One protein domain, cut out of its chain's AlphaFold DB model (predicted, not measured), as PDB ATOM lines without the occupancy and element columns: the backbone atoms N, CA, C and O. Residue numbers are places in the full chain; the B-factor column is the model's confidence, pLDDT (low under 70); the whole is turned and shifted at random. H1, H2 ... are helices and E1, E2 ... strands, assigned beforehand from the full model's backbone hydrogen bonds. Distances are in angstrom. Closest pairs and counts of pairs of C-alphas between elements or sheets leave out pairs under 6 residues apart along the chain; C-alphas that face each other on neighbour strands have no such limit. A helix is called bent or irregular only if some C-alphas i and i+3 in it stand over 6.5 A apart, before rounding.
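What this domain is: This is residues 264 to 349 of the 351 residues of an uncharacterized protein of Lysobacter alkalisoli (UniProt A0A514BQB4). A small three-stranded sheet has a triangle of short helices, H2, H3 and H4, to one side of it: H4 lies over E1, H2 sits beside H4 and only grazes the sheet, and H3 lies farther out. At the opposite end of the longest axis, H1 leads away from the sheet, and residues 264 to 270 stick out as a free arm. The printed part has 86 residues with four named helices and three named strands, in the order H1 E1 H2 H3 H4 E2 E3; the sheet runs E1 E3 E2, antiparallel throughout, and the class is mixed, helices and strands. The whole is compact, with a radius of gyration of the C-alphas of 13.0 A, and flat, spanning 41 by 29 by 16 A.

How they stand to each other: Inner strand E3, residues 344 to 348, is antiparallel to edge strand E1, residues 275 to 279, at 156 degrees, with N 276 and O 347 2.9 A apart, within hydrogen-bond range. E3 forms a hairpin with the other edge strand, E2, residues 333 to 338, where N 335 and O 346 are 2.8 A apart. H4, residues 315 to 325, is on the sheet at a height over the sheet of 10.3 A; it lies only just over E1, on which 3 of its C-alphas fall, and runs along the strands, at 17 degrees to E1 on the local plane. The closest C-alphas of E1 and H4 are those of Val 278 and Ile 316, 5.9 A apart. H2, residues 284 to 292, touches H4, closest at the C-alphas of Ala 284 and Pro 315, 5.4 A; they run the same way at a shallow tilt of 33 degrees, only just short of steep. H3, residues 302 to 311, forms a helical hairpin with H4, touching it at the C-alphas of Leu 311 and Leu 318, 5.3 A, at a shallow tilt of 30 degrees, opposite ways. H3 is not on the sheet. H1, residues 265 to 274, only grazes the sheet and is apart from H2, H3 and H4. In H2 and H3 every O i to N i+4 pair is within hydrogen-bond range; H4 has 6 of 7, and H1 has 2 of 6, beside 3 of 7 O i to N i+3 pairs.

Where its parts are: E2 is 15.3 A long, E3 13.6 A and E1 13.2 A. H4 is 15.8 A long, H3 14.4 A and H2 12.3 A. H1, 15.1 A long, begins at C-alpha 265 (23.126, -54.772, -43.658) and is irregular, with C-alphas 270 and 273 7.2 A apart. H4 begins at C-alpha 315 (31.139, -27.698, -47.563), and E3 ends at C-alpha 348 (33.097, -43.306, -40.926).

The domain as a whole: The two C-alphas farthest apart are those of His 266 and Pro 302, 41.1 A. The printed part has no cut and no long link. The mean pLDDT of the printed part is 94.3, and no printed residue is under 70.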
ATOM      1  N   THR A 264      27.048 -54.054 -46.540       91.94
ATOM      2  CA  THR A 264      25.995 -55.025 -46.218       91.94
ATOM      3  C   THR A 264      25.198 -54.597 -44.980       91.94
ATOM      4  O   THR A 264      25.724 -53.956 -44.073       91.94
ATOM      5  N   ALA A 265      23.946 -55.048 -44.848       89.00
ATOM      6  CA  ALA A 265      23.126 -54.772 -43.658       89.00
ATOM      7  C   ALA A 265      23.735 -55.295 -42.336       89.00
ATOM      8  O   ALA A 265      23.355 -54.873 -41.242       89.00
ATOM      9  N   HIS A 266      24.652 -56.268 -42.400       91.25
ATOM     10  CA  HIS A 266      25.390 -56.721 -41.222       91.25
ATOM     11  C   HIS A 266      26.531 -55.766 -40.865       91.25
ATOM     12  O   HIS A 266      26.666 -55.408 -39.698       91.25
ATOM     13  N   GLU A 267      27.316 -55.338 -41.853       93.19
ATOM     14  CA  GLU A 267      28.384 -54.357 -41.650       93.19
ATOM     15  C   GLU A 267      27.822 -53.015 -41.188       93.19
ATOM     16  O   GLU A 267      28.345 -52.448 -40.234       93.19
ATOM     17  N   TRP A 268      26.717 -52.558 -41.788       93.75
ATOM     18  CA  TRP A 268      26.073 -51.291 -41.441       93.75
ATOM     19  C   TRP A 268      25.782 -51.175 -39.946       93.75
ATOM     20  O   TRP A 268      26.158 -50.183 -39.337       93.75
ATOM     21  N   ARG A 269      25.240 -52.224 -39.317       91.12
ATOM     22  CA  ARG A 269      24.934 -52.236 -37.872       91.12
ATOM     23  C   ARG A 269      26.141 -51.959 -36.973       91.12
ATOM     24  O   ARG A 269      25.969 -51.487 -35.856       91.12
ATOM     25  N   ASN A 270      27.349 -52.277 -37.433       93.31
ATOM     26  CA  ASN A 270      28.576 -51.997 -36.687       93.31
ATOM     27  C   ASN A 270      29.128 -50.594 -36.982       93.31
ATOM     28  O   ASN A 270      29.863 -50.047 -36.162       93.31
ATOM     29  N   LEU A 271      28.825 -50.043 -38.160       93.88
ATOM     30  CA  LEU A 271      29.323 -48.745 -38.617       93.88
ATOM     31  C   LEU A 271      28.407 -47.592 -38.197       93.88
ATOM     32  O   LEU A 271      28.922 -46.541 -37.833       93.88
ATOM     33  N   GLU A 272      27.089 -47.804 -38.212       92.50
ATOM     34  CA  GLU A 272      26.025 -46.811 -38.010       92.50
ATOM     35  C   GLU A 272      26.292 -45.817 -36.865       92.50
ATOM     36  O   GLU A 272      26.200 -44.621 -37.121       92.50
ATOM     37  N   PRO A 273      26.732 -46.224 -35.652       92.75
ATOM     38  CA  PRO A 273      26.966 -45.274 -34.556       92.75
ATOM     39  C   PRO A 273      28.086 -44.252 -34.805       92.75
ATOM     40  O   PRO A 273      28.263 -43.334 -34.012       92.75
ATOM     41  N   ARG A 274      28.898 -44.463 -35.844       93.81
ATOM     42  CA  ARG A 274      30.055 -43.642 -36.229       93.81
ATOM     43  C   ARG A 274      29.923 -43.090 -37.644       93.81
ATOM     44  O   ARG A 274      30.894 -42.543 -38.168       93.81
ATOM     45  N   VAL A 275      28.787 -43.304 -38.301       94.25
ATOM     46  CA  VAL A 275      28.571 -42.774 -39.642       94.25
ATOM     47  C   VAL A 275      28.206 -41.304 -39.543       94.25
ATOM     48  O   VAL A 275      27.383 -40.916 -38.722       94.25
ATOM     49  N   VAL A 276      28.823 -40.502 -40.403       94.69
ATOM     50  CA  VAL A 276      28.497 -39.089 -40.585       94.69
ATOM     51  C   VAL A 276      28.222 -38.820 -42.057       94.69
ATOM     52  O   VAL A 276      28.800 -39.468 -42.939       94.69
ATOM     53  N   VAL A 277      27.343 -37.862 -42.326       95.56
ATOM     54  CA  VAL A 277      26.992 -37.434 -43.679       95.56
ATOM     55  C   VAL A 277      27.484 -36.008 -43.872       95.56
ATOM     56  O   VAL A 277      27.234 -35.146 -43.042       95.56
ATOM     57  N   VAL A 278      28.178 -35.755 -44.979       97.00
ATOM     58  CA  VAL A 278      28.549 -34.401 -45.406       97.00
ATOM     59  C   VAL A 278      27.878 -34.140 -46.738       97.00
ATOM     60  O   VAL A 278      28.024 -34.927 -47.674       97.00
ATOM     61  N   HIS A 279      27.129 -33.050 -46.843       97.12
ATOM     62  CA  HIS A 279      26.321 -32.761 -48.021       97.12
ATOM     63  C   HIS A 279      26.412 -31.297 -48.439       97.12
ATOM     64  O   HIS A 279      26.709 -30.418 -47.635       97.12
ATOM     65  N   GLU A 280      26.091 -31.007 -49.698       96.31
ATOM     66  CA  GLU A 280      26.235 -29.661 -50.271       96.31
ATOM     67  C   GLU A 280      25.322 -28.590 -49.650       96.31
ATOM     68  O   GLU A 280      25.540 -27.403 -49.859       96.31
ATOM     69  N   ARG A 281      24.304 -28.996 -48.881       93.56
ATOM     70  CA  ARG A 281      23.402 -28.092 -48.144       93.56
ATOM     71  C   ARG A 281      23.888 -27.720 -46.737       93.56
ATOM     72  O   ARG A 281      23.179 -27.004 -46.041       93.56
ATOM     73  N   MET A 282      25.039 -28.238 -46.310       92.19
ATOM     74  CA  MET A 282      25.647 -27.912 -45.018       92.19
ATOM     75  C   MET A 282      26.299 -26.530 -45.119       92.19
ATOM     76  O   MET A 282      26.771 -26.154 -46.192       92.19
ATOM     77  N   ASP A 283      26.321 -25.764 -44.037       91.44
ATOM     78  CA  ASP A 283      27.102 -24.532 -44.005       91.44
ATOM     79  C   ASP A 283      28.586 -24.820 -43.720       91.44
ATOM     80  O   ASP A 283      28.993 -25.930 -43.370       91.44
ATOM     81  N   ALA A 284      29.429 -23.809 -43.927       94.31
ATOM     82  CA  ALA A 284      30.861 -23.941 -43.688       94.31
ATOM     83  C   ALA A 284      31.179 -24.223 -42.211       94.31
ATOM     84  O   ALA A 284      32.124 -24.953 -41.926       94.31
ATOM     85  N   GLU A 285      30.404 -23.648 -41.287       92.75
ATOM     86  CA  GLU A 285      30.589 -23.815 -39.843       92.75
ATOM     87  C   GLU A 285      30.345 -25.266 -39.423       92.75
ATOM     88  O   GLU A 285      31.247 -25.882 -38.859       92.75
ATOM     89  N   GLY A 286      29.212 -25.858 -39.814       90.88
ATOM     90  CA  GLY A 286      28.911 -27.261 -39.545       90.88
ATOM     91  C   GLY A 286      29.907 -28.220 -40.202       90.88
ATOM     92  O   GLY A 286      30.296 -29.218 -39.597       90.88
ATOM     93  N   ALA A 287      30.399 -27.902 -41.406       93.94
ATOM     94  CA  ALA A 287      31.436 -28.704 -42.058       93.94
ATOM     95  C   ALA A 287      32.777 -28.667 -41.298       93.94
ATOM     96  O   ALA A 287      33.469 -29.685 -41.225       93.94
ATOM     97  N   VAL A 288      33.149 -27.513 -40.732       93.81
ATOM     98  CA  VAL A 288      34.358 -27.352 -39.907       93.81
ATOM     99  C   VAL A 288      34.203 -28.070 -38.573       93.81
ATOM    100  O   VAL A 288      35.082 -28.860 -38.226       93.81
ATOM    101  N   GLU A 289      33.097 -27.838 -37.864       92.25
ATOM    102  CA  GLU A 289      32.796 -28.480 -36.580       92.25
ATOM    103  C   GLU A 289      32.875 -30.003 -36.723       92.25
ATOM    104  O   GLU A 289      33.624 -30.669 -36.005       92.25
ATOM    105  N   LEU A 290      32.204 -30.548 -37.741       93.06
ATOM    106  CA  LEU A 290      32.218 -31.978 -38.018       93.06
ATOM    107  C   LEU A 290      33.617 -32.486 -38.388       93.06
ATOM    108  O   LEU A 290      34.017 -33.552 -37.935       93.06
ATOM    109  N   ALA A 291      34.392 -31.756 -39.196       93.56
ATOM    110  CA  ALA A 291      35.746 -32.184 -39.560       93.56
ATOM    111  C   ALA A 291      36.698 -32.228 -38.353       93.56
ATOM    112  O   ALA A 291      37.629 -33.039 -38.330       93.56
ATOM    113  N   LEU A 292      36.490 -31.353 -37.365       92.94
ATOM    114  CA  LEU A 292      37.372 -31.175 -36.214       92.94
ATOM    115  C   LEU A 292      36.953 -31.959 -34.963       92.94
ATOM    116  O   LEU A 292      37.754 -31.992 -34.030       92.94
ATOM    117  N   ASP A 293      35.796 -32.630 -34.957       91.31
ATOM    118  CA  ASP A 293      35.201 -33.329 -33.797       91.31
ATOM    119  C   ASP A 293      36.170 -34.306 -33.087       91.31
ATOM    120  O   ASP A 293      36.200 -34.420 -31.862       91.31
ATOM    121  N   PHE A 294      37.063 -34.957 -33.845       88.94
ATOM    122  CA  PHE A 294      38.080 -35.887 -33.318       88.94
ATOM    123  C   PHE A 294      39.494 -35.292 -33.245       88.94
ATOM    124  O   PHE A 294      40.488 -36.014 -33.096       88.94
ATOM    125  N   SER A 295      39.612 -33.975 -33.372       89.38
ATOM    126  CA  SER A 295      40.868 -33.236 -33.311       89.38
ATOM    127  C   SER A 295      40.969 -32.415 -32.019       89.38
ATOM    128  O   SER A 295      39.983 -32.122 -31.359       89.38
ATOM    129  N   ASN A 296      42.187 -32.000 -31.661       88.69
ATOM    130  CA  ASN A 296      42.403 -31.013 -30.590       88.69
ATOM    131  C   ASN A 296      42.546 -29.584 -31.146       88.69
ATOM    132  O   ASN A 296      43.092 -28.709 -30.470       88.69
ATOM    133  N   TRP A 297      42.199 -29.369 -32.416       89.00
ATOM    134  CA  TRP A 297      42.370 -28.076 -33.067       89.00
ATOM    135  C   TRP A 297      41.122 -27.220 -32.844       89.00
ATOM    136  O   TRP A 297      40.020 -27.731 -33.004       89.00
ATOM    137  N   PRO A 298      41.270 -25.933 -32.489       83.88
ATOM    138  CA  PRO A 298      40.140 -25.012 -32.494       83.88
ATOM    139  C   PRO A 298      39.758 -24.636 -33.932       83.88
ATOM    140  O   PRO A 298      40.624 -24.611 -34.807       83.88
ATOM    141  N   ASP A 299      38.516 -24.212 -34.160       79.31
ATOM    142  CA  ASP A 299      38.033 -23.773 -35.485       79.31
ATOM    143  C   ASP A 299      38.881 -22.631 -36.073       79.31
ATOM    144  O   ASP A 299      39.146 -22.565 -37.272       79.31
ATOM    145  N   ALA A 300      39.402 -21.757 -35.203       82.19
ATOM    146  CA  ALA A 300      40.290 -20.651 -35.565       82.19
ATOM    147  C   ALA A 300      41.757 -21.069 -35.815       82.19
ATOM    148  O   ALA A 300      42.642 -20.211 -35.894       82.19
ATOM    149  N   HIS A 301      42.061 -22.370 -35.904       89.50
ATOM    150  CA  HIS A 301      43.409 -22.840 -36.214       89.50
ATOM    151  C   HIS A 301      43.839 -22.290 -37.593       89.50
ATOM    152  O   HIS A 301      43.099 -22.461 -38.561       89.50
ATOM    153  N   PRO A 302      45.009 -21.629 -37.745       93.25
ATOM    154  CA  PRO A 302      45.286 -20.824 -38.943       93.25
ATOM    155  C   PRO A 302      45.178 -21.571 -40.293       93.25
ATOM    156  O   PRO A 302      44.600 -21.010 -41.222       93.25
ATOM    157  N   PRO A 303      45.648 -22.830 -40.425       93.56
ATOM    158  CA  PRO A 303      45.375 -23.666 -41.599       93.56
ATOM    159  C   PRO A 303      43.889 -23.898 -41.914       93.56
ATOM    160  O   PRO A 303      43.527 -23.960 -43.082       93.56
ATOM    161  N   VAL A 304      43.034 -24.029 -40.895       93.62
ATOM    162  CA  VAL A 304      41.584 -24.219 -41.067       93.62
ATOM    163  C   VAL A 304      40.946 -22.914 -41.536       93.62
ATOM    164  O   VAL A 304      40.216 -22.914 -42.520       93.62
ATOM    165  N   ALA A 305      41.299 -21.785 -40.916       94.25
ATOM    166  CA  ALA A 305      40.801 -20.470 -41.318       94.25
ATOM    167  C   ALA A 305      41.144 -20.124 -42.785       94.25
ATOM    168  O   ALA A 305      40.310 -19.565 -43.500       94.25
ATOM    169  N   ASP A 306      42.343 -20.494 -43.259       96.06
ATOM    170  CA  ASP A 306      42.716 -20.356 -44.674       96.06
ATOM    171  C   ASP A 306      41.800 -21.182 -45.589       96.06
ATOM    172  O   ASP A 306      41.316 -20.670 -46.601       96.06
ATOM    173  N   LEU A 307      41.511 -22.435 -45.222       96.69
ATOM    174  CA  LEU A 307      40.606 -23.301 -45.982       96.69
ATOM    175  C   LEU A 307      39.180 -22.751 -46.024       96.69
ATOM    176  O   LEU A 307      38.606 -22.671 -47.110       96.69
ATOM    177  N   VAL A 308      38.643 -22.299 -44.887       95.94
ATOM    178  CA  VAL A 308      37.311 -21.678 -44.808       95.94
ATOM    179  C   VAL A 308      37.220 -20.480 -45.753       95.94
ATOM    180  O   VAL A 308      36.270 -20.378 -46.520       95.94
ATOM    181  N   SER A 309      38.244 -19.620 -45.794       95.62
ATOM    182  CA  SER A 309      38.245 -18.446 -46.680       95.62
ATOM    183  C   SER A 309      38.193 -18.783 -48.179       95.62
ATOM    184  O   SER A 309      37.771 -17.949 -48.980       95.62
ATOM    185  N   ARG A 310      38.620 -19.994 -48.567       96.81
ATOM    186  CA  ARG A 310      38.686 -20.448 -49.965       96.81
ATOM    187  C   ARG A 310      37.527 -21.354 -50.374       96.81
ATOM    188  O   ARG A 310      37.240 -21.424 -51.565       96.81
ATOM    189  N   LEU A 311      36.926 -22.070 -49.424       97.12
ATOM    190  CA  LEU A 311      36.002 -23.182 -49.680       97.12
ATOM    191  C   LEU A 311      34.663 -23.056 -48.931       97.12
ATOM    192  O   LEU A 311      33.928 -24.037 -48.856       97.12
ATOM    193  N   ALA A 312      34.327 -21.879 -48.388       94.69
ATOM    194  CA  ALA A 312      33.093 -21.665 -47.619       94.69
ATOM    195  C   ALA A 312      31.806 -22.080 -48.363       94.69
ATOM    196  O   ALA A 312      30.881 -22.587 -47.737       94.69
ATOM    197  N   ASP A 313      31.758 -21.917 -49.688       95.69
ATOM    198  CA  ASP A 313      30.583 -22.254 -50.509       95.69
ATOM    199  C   ASP A 313      30.539 -23.736 -50.939       95.69
ATOM    200  O   ASP A 313      29.636 -24.166 -51.657       95.69
ATOM    201  N   THR A 314      31.539 -24.525 -50.541       96.62
ATOM    202  CA  THR A 314      31.723 -25.924 -50.947       96.62
ATOM    203  C   THR A 314      31.995 -26.786 -49.709       96.62
ATOM    204  O   THR A 314      33.142 -27.171 -49.472       96.62
ATOM    205  N   PRO A 315      30.969 -27.075 -48.883       96.62
ATOM    206  CA  PRO A 315      31.139 -27.698 -47.563       96.62
ATOM    207  C   PRO A 315      31.770 -29.094 -47.630       96.62
ATOM    208  O   PRO A 315      32.575 -29.447 -46.773       96.62
ATOM    209  N   ILE A 316      31.464 -29.875 -48.674       98.00
ATOM    210  CA  ILE A 316      32.071 -31.197 -48.892       98.00
ATOM    211  C   ILE A 316      33.578 -31.043 -49.118       98.00
ATOM    212  O   ILE A 316      34.382 -31.681 -48.447       98.00
ATOM    213  N   GLU A 317      33.973 -30.170 -50.041       98.31
ATOM    214  CA  GLU A 317      35.376 -29.919 -50.354       98.31
ATOM    215  C   GLU A 317      36.133 -29.290 -49.168       98.31
ATOM    216  O   GLU A 317      37.301 -29.615 -48.946       98.31
ATOM    217  N   LEU A 318      35.477 -28.427 -48.383       98.31
ATOM    218  CA  LEU A 318      36.022 -27.855 -47.151       98.31
ATOM    219  C   LEU A 318      36.308 -28.941 -46.104       98.31
ATOM    220  O   LEU A 318      37.430 -29.014 -45.602       98.31
ATOM    221  N   PHE A 319      35.328 -29.806 -45.824       98.19
ATOM    222  CA  PHE A 319      35.467 -30.935 -44.902       98.19
ATOM    223  C   PHE A 319      36.655 -31.832 -45.283       98.19
ATOM    224  O   PHE A 319      37.502 -32.159 -44.449       98.19
ATOM    225  N   GLU A 320      36.776 -32.179 -46.566       98.19
ATOM    226  CA  GLU A 320      37.864 -33.030 -47.053       98.19
ATOM    227  C   GLU A 320      39.231 -32.359 -46.968       98.19
ATOM    228  O   GLU A 320      40.205 -32.986 -46.546       98.19
ATOM    229  N   ALA A 321      39.312 -31.074 -47.313       98.06
ATOM    230  CA  ALA A 321      40.560 -30.331 -47.226       98.06
ATOM    231  C   ALA A 321      41.055 -30.201 -45.775       98.06
ATOM    232  O   ALA A 321      42.264 -30.269 -45.537       98.06
ATOM    233  N   ILE A 322      40.142 -30.068 -44.803       97.50
ATOM    234  CA  ILE A 322      40.478 -30.114 -43.373       97.50
ATOM    235  C   ILE A 322      40.956 -31.522 -42.994       97.50
ATOM    236  O   ILE A 322      42.017 -31.672 -42.384       97.50
ATOM    237  N   GLY A 323      40.245 -32.570 -43.422       96.44
ATOM    238  CA  GLY A 323      40.649 -33.962 -43.204       96.44
ATOM    239  C   GLY A 323      42.073 -34.270 -43.689       96.44
ATOM    240  O   GLY A 323      42.825 -34.975 -43.012       96.44
ATOM    241  N   GLU A 324      42.498 -33.689 -44.813       97.25
ATOM    242  CA  GLU A 324      43.841 -33.903 -45.368       97.25
ATOM    243  C   GLU A 324      44.981 -33.257 -44.573       97.25
ATOM    244  O   GLU A 324      46.122 -33.727 -44.644       97.25
ATOM    245  N   ILE A 325      44.702 -32.219 -43.782       96.75
ATOM    246  CA  ILE A 325      45.705 -31.577 -42.915       96.75
ATOM    247  C   ILE A 325      45.691 -32.124 -41.483       96.75
ATOM    248  O   ILE A 325      46.646 -31.903 -40.734       96.75
ATOM    249  N   LEU A 326      44.652 -32.873 -41.107       95.12
ATOM    250  CA  LEU A 326      44.553 -33.504 -39.797       95.12
ATOM    251  C   LEU A 326      45.485 -34.724 -39.660       95.12
ATOM    252  O   LEU A 326      45.804 -35.404 -40.648       95.12
ATOM    253  N   PRO A 327      45.917 -35.059 -38.427       93.94
ATOM    254  CA  PRO A 327      46.605 -36.315 -38.146       93.94
ATOM    255  C   PRO A 327      45.760 -37.518 -38.569       93.94
ATOM    256  O   PRO A 327      44.552 -37.516 -38.369       93.94
ATOM    257  N   MET A 328      46.393 -38.584 -39.071       93.38
ATOM    258  CA  MET A 328      45.693 -39.787 -39.561       93.38
ATOM    259  C   MET A 328      44.689 -40.374 -38.551       93.38
ATOM    260  O   MET A 328      43.639 -40.858 -38.952       93.38
ATOM    261  N   ALA A 329      44.987 -40.294 -37.250       94.50
ATOM    262  CA  ALA A 329      44.112 -40.777 -36.179       94.50
ATOM    263  C   ALA A 329      42.816 -39.962 -35.998       94.50
ATOM    264  O   ALA A 329      41.910 -40.437 -35.329       94.50
ATOM    265  N   ALA A 330      42.730 -38.763 -36.576       94.00
ATOM    266  CA  ALA A 330      41.558 -37.888 -36.536       94.00
ATOM    267  C   ALA A 330      40.821 -37.827 -37.888       94.00
ATOM    268  O   ALA A 330      39.865 -37.076 -38.031       94.00
ATOM    269  N   ARG A 331      41.259 -38.591 -38.903       95.69
ATOM    270  CA  ARG A 331      40.664 -38.537 -40.245       95.69
ATOM    271  C   ARG A 331      39.454 -39.447 -40.375       95.69
ATOM    272  O   ARG A 331      39.516 -40.638 -40.068       95.69
ATOM    273  N   TYR A 332      38.398 -38.894 -40.947       97.12
ATOM    274  CA  TYR A 332      37.244 -39.645 -41.415       97.12
ATOM    275  C   TYR A 332      37.610 -40.522 -42.617       97.12
ATOM    276  O   TYR A 332      38.439 -40.157 -43.452       97.12
ATOM    277  N   ARG A 333      36.969 -41.688 -42.726       97.38
ATOM    278  CA  ARG A 333      37.134 -42.600 -43.865       97.38
ATOM    279  C   ARG A 333      35.885 -42.585 -44.736       97.38
ATOM    280  O   ARG A 333      34.821 -42.956 -44.256       97.38
ATOM    281  N   LEU A 334      36.024 -42.234 -46.013       97.88
ATOM    282  CA  LEU A 334      34.917 -42.277 -46.972       97.88
ATOM    283  C   LEU A 334      34.379 -43.713 -47.116       97.88
ATOM    284  O   LEU A 334      35.147 -44.659 -47.320       97.88
ATOM    285  N   LEU A 335      33.061 -43.866 -46.986       97.25
ATOM    286  CA  LEU A 335      32.328 -45.111 -47.228       97.25
ATOM    287  C   LEU A 335      31.686 -45.122 -48.616       97.25
ATOM    288  O   LEU A 335      31.683 -46.165 -49.265       97.25
ATOM    289  N   GLY A 336      31.185 -43.977 -49.082       97.56
ATOM    290  CA  GLY A 336      30.673 -43.815 -50.439       97.56
ATOM    291  C   GLY A 336      30.013 -42.464 -50.676       97.56
ATOM    292  O   GLY A 336      29.995 -41.595 -49.804       97.56
ATOM    293  N   GLU A 337      29.479 -42.302 -51.881       97.69
ATOM    294  CA  GLU A 337      28.911 -41.051 -52.380       97.69
ATOM    295  C   GLU A 337      27.489 -41.284 -52.895       97.69
ATOM    296  O   GLU A 337      27.163 -42.365 -53.391       97.69
ATOM    297  N   VAL A 338      26.655 -40.256 -52.783       97.19
ATOM    298  CA  VAL A 338      25.274 -40.228 -53.272       97.19
ATOM    299  C   VAL A 338      25.006 -38.890 -53.959       97.19
ATOM    300  O   VAL A 338      25.556 -37.855 -53.581       97.19
ATOM    301  N   ASP A 339      24.172 -38.903 -54.994       96.44
ATOM    302  CA  ASP A 339      23.821 -37.724 -55.795       96.44
ATOM    303  C   ASP A 339      22.397 -37.213 -55.524       96.44
ATOM    304  O   ASP A 339      21.982 -36.205 -56.098       96.44
ATOM    305  N   ARG A 340      21.639 -37.914 -54.671       94.00
ATOM    306  CA  ARG A 340      20.245 -37.609 -54.340       94.00
ATOM    307  C   ARG A 340      19.951 -37.842 -52.861       94.00
ATOM    308  O   ARG A 340      20.458 -38.820 -52.311       94.00
ATOM    309  N   PRO A 341      19.079 -37.019 -52.250       95.31
ATOM    310  CA  PRO A 341      18.359 -35.875 -52.849       95.31
ATOM    311  C   PRO A 341      19.244 -34.694 -53.273       95.31
ATOM    312  O   PRO A 341      18.889 -33.952 -54.183       95.31
ATOM    313  N   VAL A 342      20.418 -34.569 -52.661       96.81
ATOM    314  CA  VAL A 342      21.471 -33.609 -53.011       96.81
ATOM    315  C   VAL A 342      22.804 -34.347 -53.068       96.81
ATOM    316  O   VAL A 342      22.892 -35.495 -52.621       96.81
ATOM    317  N   ARG A 343      23.862 -33.703 -53.566       97.81
ATOM    318  CA  ARG A 343      25.202 -34.301 -53.498       97.81
ATOM    319  C   ARG A 343      25.617 -34.492 -52.036       97.81
ATOM    320  O   ARG A 343      25.626 -33.533 -51.260       97.81
ATOM    321  N   GLY A 344      25.998 -35.716 -51.681       97.94
ATOM    322  CA  GLY A 344      26.425 -36.078 -50.335       97.94
ATOM    323  C   GLY A 344      27.469 -37.187 -50.320       97.94
ATOM    324  O   GLY A 344      27.599 -37.977 -51.256       97.94
ATOM    325  N   ARG A 345      28.235 -37.238 -49.235       98.38
ATOM    326  CA  ARG A 345      29.250 -38.255 -48.972       98.38
ATOM    327  C   ARG A 345      29.045 -38.814 -47.573       98.38
ATOM    328  O   ARG A 345      28.771 -38.077 -46.629       98.38
ATOM    329  N   VAL A 346      29.164 -40.130 -47.464       97.50
ATOM    330  CA  VAL A 346      28.987 -40.869 -46.214       97.50
ATOM    331  C   VAL A 346      30.363 -41.286 -45.724       97.50
ATOM    332  O   VAL A 346      31.100 -41.964 -46.444       97.50
ATOM    333  N   TYR A 347      30.715 -40.902 -44.501       97.88
ATOM    334  CA  TYR A 347      32.006 -41.208 -43.895       97.88
ATOM    335  C   TYR A 347      31.846 -42.013 -42.612       97.88
ATOM    336  O   TYR A 347      30.808 -41.999 -41.960       97.88
ATOM    337  N   LEU A 348      32.921 -42.692 -42.229       96.94
ATOM    338  CA  LEU A 348      33.097 -43.306 -40.926       96.94
ATOM    339  C   LEU A 348      34.037 -42.441 -40.086       96.94
ATOM    340  O   LEU A 348      35.184 -42.217 -40.487       96.94
ATOM    341  N   ALA A 349      33.570 -42.009 -38.919       94.38
ATOM    342  CA  ALA A 349      34.370 -41.297 -37.932       94.38
ATOM    343  C   ALA A 349      35.571 -42.133 -37.448       94.38
ATOM    344  O   ALA A 349      35.496 -43.369 -37.470       94.38
TER     345      ALA A 349